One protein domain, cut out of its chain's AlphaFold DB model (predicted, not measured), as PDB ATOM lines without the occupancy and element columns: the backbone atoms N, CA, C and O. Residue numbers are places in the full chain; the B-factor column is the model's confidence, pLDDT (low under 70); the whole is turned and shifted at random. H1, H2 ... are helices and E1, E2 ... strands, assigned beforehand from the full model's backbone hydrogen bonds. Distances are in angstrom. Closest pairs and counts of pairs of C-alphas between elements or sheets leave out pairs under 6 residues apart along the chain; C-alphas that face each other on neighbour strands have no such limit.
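Overview. This is residues 2 to 75 of the 208 residues of the protein "Putative selenium-dependent hydroxylase accessory protein YqeC" of Deltaproteobacteria bacterium (UniProt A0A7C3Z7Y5). A twisted sheet of four parallel strands, in the order E3, E4, E1, E6, forms the middle of a three-layer arrangement, with H1 on one face and H2 on the other. A small antiparallel pair, E2 and E5, packs at the end of the sheet where E1, E4 and E6 finish. The printed part has 74 residues with two named helices and six named strands, in the order H1, E1, E2, E3, E4, E5, H2, E6, of mixed class. It is compact, with a radius of gyration of the C-alphas of 11.1 A and spans of 33 by 22 by 21 A.

Along the chain. In the larger sheet, E1 is residues 15 to 19, 13.5 A long, E4 residues 41 to 45, 13.6 A, E6 residues 70 to 74, 13.0 A, and E3 residues 29 to 31, 7.1 A. H1, residues 2 to 10, is 12.3 A long and begins at C-alpha 2 (-27.025, -3.193, -20.491). H2, residues 58 to 64, is 10.1 A long. E2 is residues 22 to 24, 7.0 A, and E5 residues 52 to 54, 6.2 A. E6 ends at C-alpha 74 (-36.561, 0.975, -16.453).

Arrangement. In the larger sheet, N 16 and O 70 of E1 and E6 are 2.8 A apart, N 44 and O 17 of E4 and E1 3.0 A, and N 30 and O 43 of E3 and E4 2.8 A, each within hydrogen-bond range. H1 and H2 lie over E1 on opposite faces, along the strands, at heights over the sheet of 8.9 A and 9.5 A. Their closest C-alphas to E1 are Ala 5 and Val 15, 6.1 A, and Leu 64 and Cys 16, 7.4 A. E2 and E5 are antiparallel, with N 53 and O 23 2.8 A apart, within hydrogen-bond range. The closest C-alphas of E4 and E5 are those of Gly 45 and Leu 53, 4.7 A. In H1 and H2 every O i to N i+4 pair is within hydrogen-bond range.

Size, cuts and confidence. The C-alphas farthest apart are those of Tyr 11 and Glu 50, 33.5 A. The printed part has no cut and no long link. Its mean pLDDT is 94.1, and no printed residue is under 70.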
ATOM      1  N   GLU A   2     -27.794  -2.350 -19.550       88.00
ATOM      2  CA  GLU A   2     -27.025  -3.193 -20.491       88.00
ATOM      3  C   GLU A   2     -25.847  -3.924 -19.833       88.00
ATOM      4  O   GLU A   2     -25.729  -5.132 -19.972       88.00
ATOM      5  N   HIS A   3     -25.033  -3.216 -19.047       86.69
ATOM      6  CA  HIS A   3     -23.909  -3.820 -18.329       86.69
ATOM      7  C   HIS A   3     -24.353  -4.944 -17.368       86.69
ATOM      8  O   HIS A   3     -23.796  -6.036 -17.384       86.69
ATOM      9  N   ILE A   4     -25.419  -4.704 -16.593       88.88
ATOM     10  CA  ILE A   4     -25.997  -5.697 -15.670       88.88
ATOM     11  C   ILE A   4     -26.525  -6.906 -16.448       88.88
ATOM     12  O   ILE A   4     -26.274  -8.039 -16.053       88.88
ATOM     13  N   ALA A   5     -27.224  -6.678 -17.563       93.12
ATOM     14  CA  ALA A   5     -27.718  -7.758 -18.410       93.12
ATOM     15  C   ALA A   5     -26.565  -8.607 -18.957       93.12
ATOM     16  O   ALA A   5     -26.595  -9.822 -18.806       93.12
ATOM     17  N   SER A   6     -25.524  -7.982 -19.516       91.94
ATOM     18  CA  SER A   6     -24.340  -8.687 -20.016       91.94
ATOM     19  C   SER A   6     -23.650  -9.512 -18.930       91.94
ATOM     20  O   SER A   6     -23.278 -10.654 -19.183       91.94
ATOM     21  N   TRP A   7     -23.512  -8.960 -17.720       91.75
ATOM     22  CA  TRP A   7     -22.940  -9.680 -16.585       91.75
ATOM     23  C   TRP A   7     -23.794 -10.897 -16.209       91.75
ATOM     24  O   TRP A   7     -23.284 -12.008 -16.183       91.75
ATOM     25  N   LEU A   8     -25.105 -10.733 -16.020       94.44
ATOM     26  CA  LEU A   8     -26.018 -11.843 -15.712       94.44
ATOM     27  C   LEU A   8     -25.986 -12.946 -16.785       94.44
ATOM     28  O   LEU A   8     -25.930 -14.131 -16.456       94.44
ATOM     29  N   ILE A   9     -25.952 -12.558 -18.061       95.25
ATOM     30  CA  ILE A   9     -25.843 -13.482 -19.197       95.25
ATOM     31  C   ILE A   9     -24.528 -14.266 -19.148       95.25
ATOM     32  O   ILE A   9     -24.533 -15.474 -19.374       95.25
ATOM     33  N   ALA A  10     -23.411 -13.615 -18.811       94.69
ATOM     34  CA  ALA A  10     -22.119 -14.285 -18.655       94.69
ATOM     35  C   ALA A  10     -22.129 -15.338 -17.528       94.69
ATOM     36  O   ALA A  10     -21.387 -16.314 -17.595       94.69
ATOM     37  N   TYR A  11     -23.014 -15.186 -16.537       95.31
ATOM     38  CA  TYR A  11     -23.278 -16.169 -15.478       95.31
ATOM     39  C   TYR A  11     -24.388 -17.177 -15.839       95.31
ATOM     40  O   TYR A  11     -24.921 -17.865 -14.966       95.31
ATOM     41  N   GLY A  12     -24.751 -17.277 -17.121       95.94
ATOM     42  CA  GLY A  12     -25.714 -18.252 -17.629       95.94
ATOM     43  C   GLY A  12     -27.174 -17.932 -17.303       95.94
ATOM     44  O   GLY A  12     -28.006 -18.835 -17.341       95.94
ATOM     45  N   LYS A  13     -27.496 -16.679 -16.956       97.56
ATOM     46  CA  LYS A  13     -28.870 -16.247 -16.665       97.56
ATOM     47  C   LYS A  13     -29.557 -15.692 -17.905       97.56
ATOM     48  O   LYS A  13     -28.955 -14.974 -18.700       97.56
ATOM     49  N   SER A  14     -30.841 -15.994 -18.033       97.31
ATOM     50  CA  SER A  14     -31.731 -15.384 -19.015       97.31
ATOM     51  C   SER A  14     -32.226 -14.025 -18.517       97.31
ATOM     52  O   SER A  14     -32.632 -13.881 -17.363       97.31
ATOM     53  N   VAL A  15     -32.163 -13.003 -19.375       97.75
ATOM     54  CA  VAL A  15     -32.458 -11.617 -18.987       97.75
ATOM     55  C   VAL A  15     -33.425 -10.957 -19.963       97.75
ATOM     56  O   VAL A  15     -33.178 -10.911 -21.167       97.75
ATOM     57  N   CYS A  16     -34.478 -10.345 -19.431       97.19
ATOM     58  CA  CYS A  16     -35.313  -9.407 -20.166       97.19
ATOM     59  C   CYS A  16     -35.008  -7.968 -19.746       97.19
ATOM     60  O   CYS A  16     -34.916  -7.672 -18.558       97.19
ATOM     61  N   ILE A  17     -34.901  -7.052 -20.706       97.25
ATOM     62  CA  ILE A  17     -34.938  -5.608 -20.443       97.25
ATOM     63  C   ILE A  17     -36.285  -5.057 -20.914       97.25
ATOM     64  O   ILE A  17     -36.694  -5.272 -22.054       97.25
ATOM     65  N   THR A  18     -36.957  -4.299 -20.057       96.69
ATOM     66  CA  THR A  18     -38.222  -3.634 -20.377       96.69
ATOM     67  C   THR A  18     -38.315  -2.270 -19.685       96.69
ATOM     68  O   THR A  18     -37.356  -1.788 -19.078       96.69
ATOM     69  N   THR A  19     -39.456  -1.607 -19.813       95.06
ATOM     70  CA  THR A  19     -39.744  -0.303 -19.220       95.06
ATOM     71  C   THR A  19     -41.219  -0.224 -18.856       95.06
ATOM     72  O   THR A  19     -42.049  -0.885 -19.476       95.06
ATOM     73  N   THR A  20     -41.554   0.604 -17.875       93.38
ATOM     74  CA  THR A  20     -42.935   1.056 -17.621       93.38
ATOM     75  C   THR A  20     -43.190   2.438 -18.225       93.38
ATOM     76  O   THR A  20     -44.297   2.961 -18.147       93.38
ATOM     77  N   THR A  21     -42.175   3.025 -18.875       89.75
ATOM     78  CA  THR A  21     -42.249   4.321 -19.555       89.75
ATOM     79  C   THR A  21     -41.875   4.192 -21.036       89.75
ATOM     80  O   THR A  21     -42.716   3.795 -21.842       89.75
ATOM     81  N   LYS A  22     -40.644   4.547 -21.435       91.88
ATOM     82  CA  LYS A  22     -40.116   4.398 -22.796       91.88
ATOM     83  C   LYS A  22     -38.596   4.217 -22.781       91.88
ATOM     84  O   LYS A  22     -37.881   5.065 -22.254       91.88
ATOM     85  N   ILE A  23     -38.093   3.225 -23.514       92.38
ATOM     86  CA  ILE A  23     -36.651   3.012 -23.744       92.38
ATOM     87  C   ILE A  23     -36.345   2.972 -25.233       92.38
ATOM     88  O   ILE A  23     -37.197   2.608 -26.034       92.38
ATOM     89  N   TYR A  24     -35.123   3.326 -25.629       92.31
ATOM     90  CA  TYR A  24     -34.701   3.188 -27.024       92.31
ATOM     91  C   TYR A  24     -34.786   1.732 -27.484       92.31
ATOM     92  O   TYR A  24     -34.328   0.818 -26.796       92.31
ATOM     93  N   ALA A  25     -35.359   1.527 -28.667       93.38
ATOM     94  CA  ALA A  25     -35.450   0.213 -29.271       93.38
ATOM     95  C   ALA A  25     -34.069  -0.205 -29.789       93.38
ATOM     96  O   ALA A  25     -33.535   0.368 -30.738       93.38
ATOM     97  N   LYS A  26     -33.482  -1.222 -29.153       94.31
ATOM     98  CA  LYS A  26     -32.207  -1.821 -29.555       94.31
ATOM     99  C   LYS A  26     -32.401  -3.314 -29.765       94.31
ATOM    100  O   LYS A  26     -32.954  -3.994 -28.905       94.31
ATOM    101  N   LYS A  27     -31.952  -3.838 -30.905       92.69
ATOM    102  CA  LYS A  27     -32.038  -5.278 -31.178       92.69
ATOM    103  C   LYS A  27     -31.134  -6.078 -30.207       92.69
ATOM    104  O   LYS A  27     -30.097  -5.558 -29.788       92.69
ATOM    105  N   PRO A  28     -31.499  -7.316 -29.834       93.88
ATOM    106  CA  PRO A  28     -32.792  -7.946 -30.102       93.88
ATOM    107  C   PRO A  28     -33.903  -7.301 -29.258       93.88
ATOM    108  O   PRO A  28     -33.706  -7.020 -28.075       93.88
ATOM    109  N   PHE A  29     -35.057  -7.052 -29.881       95.25
ATOM    110  CA  PHE A  29     -36.286  -6.665 -29.194       95.25
ATOM    111  C   PHE A  29     -37.496  -7.341 -29.841       95.25
ATOM    112  O   PHE A  29     -37.418  -7.728 -31.007       95.25
ATOM    113  N   ARG A  30     -38.592  -7.449 -29.091       95.69
ATOM    114  CA  ARG A  30     -39.894  -7.938 -29.551       95.69
ATOM    115  C   ARG A  30     -41.024  -7.124 -28.916       95.69
ATOM    116  O   ARG A  30     -40.845  -6.560 -27.832       95.69
ATOM    117  N   LEU A  31     -42.171  -7.053 -29.585       96.88
ATOM    118  CA  LEU A  31     -43.380  -6.500 -28.982       96.88
ATOM    119  C   LEU A  31     -44.089  -7.563 -28.144       96.88
ATOM    120  O   LEU A  31     -44.175  -8.723 -28.532       96.88
ATOM    121  N   PHE A  32     -44.643  -7.168 -27.001       96.12
ATOM    122  CA  PHE A  32     -45.304  -8.099 -26.085       96.12
ATOM    123  C   PHE A  32     -46.459  -8.869 -26.749       96.12
ATOM    124  O   PHE A  32     -46.662 -10.050 -26.475       96.12
ATOM    125  N   ALA A  33     -47.187  -8.220 -27.665       95.62
ATOM    126  CA  ALA A  33     -48.292  -8.829 -28.408       95.62
ATOM    127  C   ALA A  33     -47.859  -9.950 -29.376       95.62
ATOM    128  O   ALA A  33     -48.683 -10.779 -29.747       95.62
ATOM    129  N   GLU A  34     -46.581 -10.007 -29.759       94.25
ATOM    130  CA  GLU A  34     -46.017 -11.038 -30.647       94.25
ATOM    131  C   GLU A  34     -45.626 -12.319 -29.882       94.25
ATOM    132  O   GLU A  34     -45.032 -13.239 -30.449       94.25
ATOM    133  N   GLY A  35     -45.938 -12.377 -28.584       91.31
ATOM    134  CA  GLY A  35     -45.579 -13.474 -27.695       91.31
ATOM    135  C   GLY A  35     -44.127 -13.407 -27.224       91.31
ATOM    136  O   GLY A  35     -43.265 -12.786 -27.843       91.31
ATOM    137  N   ILE A  36     -43.850 -14.058 -26.097       91.06
ATOM    138  CA  ILE A  36     -42.526 -14.077 -25.475       91.06
ATOM    139  C   ILE A  36     -41.912 -15.456 -25.675       91.06
ATOM    140  O   ILE A  36     -42.383 -16.454 -25.132       91.06
ATOM    141  N   GLU A  37     -40.854 -15.513 -26.474       82.81
ATOM    142  CA  GLU A  37     -40.050 -16.721 -26.623       82.81
ATOM    143  C   GLU A  37     -38.963 -16.757 -25.554       82.81
ATOM    144  O   GLU A  37     -38.310 -15.749 -25.263       82.81
ATOM    145  N   ARG A  38     -38.754 -17.942 -24.977       79.44
ATOM    146  CA  ARG A  38     -37.690 -18.154 -24.003       79.44
ATOM    147  C   ARG A  38     -36.341 -18.057 -24.709       79.44
ATOM    148  O   ARG A  38     -36.115 -18.710 -25.725       79.44
ATOM    149  N   GLY A  39     -35.434 -17.267 -24.154       83.75
ATOM    150  CA  GLY A  39     -34.095 -17.089 -24.700       83.75
ATOM    151  C   GLY A  39     -33.151 -16.471 -23.682       83.75
ATOM    152  O   GLY A  39     -33.559 -16.078 -22.593       83.75
ATOM    153  N   THR A  40     -31.872 -16.374 -24.039       92.00
ATOM    154  CA  THR A  40     -30.849 -15.817 -23.143       92.00
ATOM    155  C   THR A  40     -31.042 -14.319 -22.912       92.00
ATOM    156  O   THR A  40     -30.792 -13.824 -21.816       92.00
ATOM    157  N   PHE A  41     -31.486 -13.579 -23.931       96.06
ATOM    158  CA  PHE A  41     -31.643 -12.134 -23.834       96.06
ATOM    159  C   PHE A  41     -32.694 -11.584 -24.793       96.06
ATOM    160  O   PHE A  41     -32.640 -11.855 -25.994       96.06
ATOM    161  N   LEU A  42     -33.600 -10.749 -24.281       95.69
ATOM    162  CA  LEU A  42     -34.590 -10.049 -25.094       95.69
ATOM    163  C   LEU A  42     -34.929  -8.676 -24.503       95.69
ATOM    164  O   LEU A  42     -34.979  -8.494 -23.289       95.69
ATOM    165  N   ARG A  43     -35.195  -7.691 -25.367       96.62
ATOM    166  CA  ARG A  43     -35.910  -6.471 -24.970       96.62
ATOM    167  C   ARG A  43     -37.383  -6.604 -25.304       96.62
ATOM    168  O   ARG A  43     -37.709  -6.971 -26.430       96.62
ATOM    169  N   VAL A  44     -38.256  -6.264 -24.368       96.88
ATOM    170  CA  VAL A  44     -39.703  -6.344 -24.582       96.88
ATOM    171  C   VAL A  44     -40.339  -4.993 -24.310       96.88
ATOM    172  O   VAL A  44     -40.113  -4.391 -23.261       96.88
ATOM    173  N   GLY A  45     -41.122  -4.518 -25.271       97.25
ATOM    174  CA  GLY A  45     -41.953  -3.323 -25.148       97.25
ATOM    175  C   GLY A  45     -43.403  -3.626 -25.478       97.25
ATOM    176  O   GLY A  45     -43.701  -4.647 -26.097       97.25
ATOM    177  N   LYS A  46     -44.307  -2.728 -25.091       97.00
ATOM    178  CA  LYS A  46     -45.721  -2.835 -25.461       97.00
ATOM    179  C   LYS A  46     -45.917  -2.603 -26.959       97.00
ATOM    180  O   LYS A  46     -46.612  -3.375 -27.610       97.00
ATOM    181  N   ASP A  47     -45.278  -1.560 -27.476       97.00
ATOM    182  CA  ASP A  47     -45.329  -1.110 -28.867       97.00
ATOM    183  C   ASP A  47     -44.005  -0.413 -29.251       97.00
ATOM    184  O   ASP A  47     -43.176  -0.114 -28.383       97.00
ATOM    185  N   LEU A  48     -43.804  -0.130 -30.538       96.69
ATOM    186  CA  LEU A  48     -42.679   0.629 -31.076       96.69
ATOM    187  C   LEU A  48     -43.162   1.989 -31.594       96.69
ATOM    188  O   LEU A  48     -43.825   2.091 -32.620       96.69
ATOM    189  N   SER A  49     -42.755   3.063 -30.921       95.00
ATOM    190  CA  SER A  49     -43.116   4.436 -31.281       95.00
ATOM    191  C   SER A  49     -41.873   5.318 -31.278       95.00
ATOM    192  O   SER A  49     -41.131   5.343 -30.297       95.00
ATOM    193  N   GLU A  50     -41.618   6.025 -32.384       92.88
ATOM    194  CA  GLU A  50     -40.494   6.972 -32.518       92.88
ATOM    195  C   GLU A  50     -39.121   6.352 -32.173       92.88
ATOM    196  O   GLU A  50     -38.277   6.961 -31.513       92.88
ATOM    197  N   GLY A  51     -38.902   5.093 -32.569       93.75
ATOM    198  CA  GLY A  51     -37.665   4.364 -32.261       93.75
ATOM    199  C   GLY A  51     -37.512   3.976 -30.783       93.75
ATOM    200  O   GLY A  51     -36.410   3.627 -30.349       93.75
ATOM    201  N   LYS A  52     -38.592   4.030 -29.996       94.69
ATOM    202  CA  LYS A  52     -38.635   3.621 -28.592       94.69
ATOM    203  C   LYS A  52     -39.665   2.526 -28.364       94.69
ATOM    204  O   LYS A  52     -40.766   2.573 -28.900       94.69
ATOM    205  N   LEU A  53     -39.304   1.572 -27.516       96.25
ATOM    206  CA  LEU A  53     -40.235   0.626 -26.927       96.25
ATOM    207  C   LEU A  53     -41.064   1.351 -25.871       96.25
ATOM    208  O   LEU A  53     -40.499   2.011 -24.994       96.25
ATOM    209  N   THR A  54     -42.385   1.247 -25.968       95.44
ATOM    210  CA  THR A  54     -43.313   1.797 -24.978       95.44
ATOM    211  C   THR A  54     -43.496   0.850 -23.795       95.44
ATOM    212  O   THR A  54     -43.209  -0.350 -23.878       95.44
ATOM    213  N   GLY A  55     -43.931   1.420 -22.674       94.94
ATOM    214  CA  GLY A  55     -44.000   0.746 -21.390       94.94
ATOM    215  C   GLY A  55     -45.048  -0.352 -21.309       94.94
ATOM    216  O   GLY A  55     -46.159  -0.205 -21.814       94.94
ATOM    217  N   LEU A  56     -44.677  -1.437 -20.637       96.12
ATOM    218  CA  LEU A  56     -45.586  -2.505 -20.242       96.12
ATOM    219  C   LEU A  56     -46.372  -2.109 -18.989       96.12
ATOM    220  O   LEU A  56     -45.886  -1.368 -18.132       96.12
ATOM    221  N   SER A  57     -47.578  -2.655 -18.859       95.50
ATOM    222  CA  SER A  57     -48.314  -2.642 -17.594       95.50
ATOM    223  C   SER A  57     -47.637  -3.543 -16.553       95.50
ATOM    224  O   SER A  57     -46.871  -4.444 -16.893       95.50
ATOM    225  N   TYR A  58     -47.948  -3.351 -15.269       95.31
ATOM    226  CA  TYR A  58     -47.354  -4.166 -14.201       95.31
ATOM    227  C   TYR A  58     -47.665  -5.662 -14.343       95.31
ATOM    228  O   TYR A  58     -46.776  -6.478 -14.132       95.31
ATOM    229  N   ALA A  59     -48.876  -6.018 -14.783       95.75
ATOM    230  CA  ALA A  59     -49.248  -7.410 -15.039       95.75
ATOM    231  C   ALA A  59     -48.467  -8.022 -16.217       95.75
ATOM    232  O   ALA A  59     -48.166  -9.211 -16.228       95.75
ATOM    233  N   GLU A  60     -48.125  -7.221 -17.227       96.50
ATOM    234  CA  GLU A  60     -47.293  -7.683 -18.341       96.50
ATOM    235  C   GLU A  60     -45.832  -7.845 -17.922       96.50
ATOM    236  O   GLU A  60     -45.196  -8.805 -18.344       96.50
ATOM    237  N   VAL A  61     -45.315  -6.959 -17.062       96.50
ATOM    238  CA  VAL A  61     -43.983  -7.113 -16.458       96.50
ATOM    239  C   VAL A  61     -43.905  -8.397 -15.632       96.50
ATOM    240  O   VAL A  61     -42.933  -9.132 -15.762       96.50
ATOM    241  N   GLU A  62     -44.927  -8.687 -14.825       95.62
ATOM    242  CA  GLU A  62     -44.997  -9.907 -14.012       95.62
ATOM    243  C   GLU A  62     -44.916 -11.171 -14.879       95.62
ATOM    244  O   GLU A  62     -44.091 -12.041 -14.614       95.62
ATOM    245  N   ARG A  63     -45.659 -11.215 -15.993       95.31
ATOM    246  CA  ARG A  63     -45.613 -12.334 -16.955       95.31
ATOM    247  C   ARG A  63     -44.235 -12.565 -17.573       95.31
ATOM    248  O   ARG A  63     -43.940 -13.677 -17.992       95.31
ATOM    249  N   LEU A  64     -43.373 -11.549 -17.657       95.88
ATOM    250  CA  LEU A  64     -42.005 -11.759 -18.144       95.88
ATOM    251  C   LEU A  64     -41.173 -12.609 -17.173       95.88
ATOM    252  O   LEU A  64     -40.253 -13.293 -17.619       95.88
ATOM    253  N   GLY A  65     -41.507 -12.603 -15.879       93.75
ATOM    254  CA  GLY A  65     -40.854 -13.438 -14.868       93.75
ATOM    255  C   GLY A  65     -41.019 -14.940 -15.117       93.75
ATOM    256  O   GLY A  65     -40.142 -15.715 -14.753       93.75
ATOM    257  N   ASP A  66     -42.071 -15.352 -15.831       92.56
ATOM    258  CA  ASP A  66     -42.291 -16.759 -16.199       92.56
ATOM    259  C   ASP A  66     -41.310 -17.254 -17.280       92.56
ATOM    260  O   ASP A  66     -41.134 -18.458 -17.489       92.56
ATOM    261  N   HIS A  67     -40.663 -16.328 -17.992       94.69
ATOM    262  CA  HIS A  67     -39.822 -16.626 -19.151       94.69
ATOM    263  C   HIS A  67     -38.331 -16.365 -18.916       94.69
ATOM    264  O   HIS A  67     -37.503 -16.975 -19.599       94.69
ATOM    265  N   PHE A  68     -37.978 -15.489 -17.973       96.50
ATOM    266  CA  PHE A  68     -36.603 -15.042 -17.745       96.50
ATOM    267  C   PHE A  68     -36.220 -15.126 -16.269       96.50
ATOM    268  O   PHE A  68     -37.021 -14.811 -15.398       96.50
ATOM    269  N   ASP A  69     -34.960 -15.465 -15.993       96.75
ATOM    270  CA  ASP A  69     -34.418 -15.472 -14.629       96.75
ATOM    271  C   ASP A  69     -34.382 -14.058 -14.027       96.75
ATOM    272  O   ASP A  69     -34.510 -13.893 -12.817       96.75
ATOM    273  N   PHE A  70     -34.184 -13.035 -14.869       97.44
ATOM    274  CA  PHE A  70     -34.174 -11.630 -14.463       97.44
ATOM    275  C   PHE A  70     -34.963 -10.751 -15.431       97.44
ATOM    276  O   PHE A  70     -34.751 -10.787 -16.644       97.44
ATOM    277  N   VAL A  71     -35.792  -9.865 -14.877       97.06
ATOM    278  CA  VAL A  71     -36.476  -8.798 -15.617       97.06
ATOM    279  C   VAL A  71     -35.967  -7.449 -15.116       97.06
ATOM    280  O   VAL A  71     -36.255  -7.020 -14.001       97.06
ATOM    281  N   LEU A  72     -35.179  -6.767 -15.942       97.12
ATOM    282  CA  LEU A  72     -34.664  -5.431 -15.665       97.12
ATOM    283  C   LEU A  72     -35.653  -4.391 -16.194       97.12
ATOM    284  O   LEU A  72     -35.821  -4.243 -17.407       97.12
ATOM    285  N   VAL A  73     -36.292  -3.662 -15.281       96.19
ATOM    286  CA  VAL A  73     -37.313  -2.660 -15.609       96.19
ATOM    287  C   VAL A  73     -36.750  -1.254 -15.444       96.19
ATOM    288  O   VAL A  73     -36.302  -0.863 -14.369       96.19
ATOM    289  N   GLU A  74     -36.811  -0.463 -16.508       93.56
ATOM    290  CA  GLU A  74     -36.561   0.975 -16.453       93.56
ATOM    291  C   GLU A  74     -37.866   1.710 -16.106       93.56
ATOM    292  O   GLU A  74     -38.811   1.700 -16.889       93.56
ATOM    293  N   ALA A  75     -37.946   2.286 -14.904       87.06
ATOM    294  CA  ALA A  75     -39.218   2.743 -14.331       87.06
ATOM    295  C   ALA A  75     -39.453   4.267 -14.341       87.06
ATOM    296  O   ALA A  75     -40.543   4.711 -13.981       87.06
TER     297      ALA A  75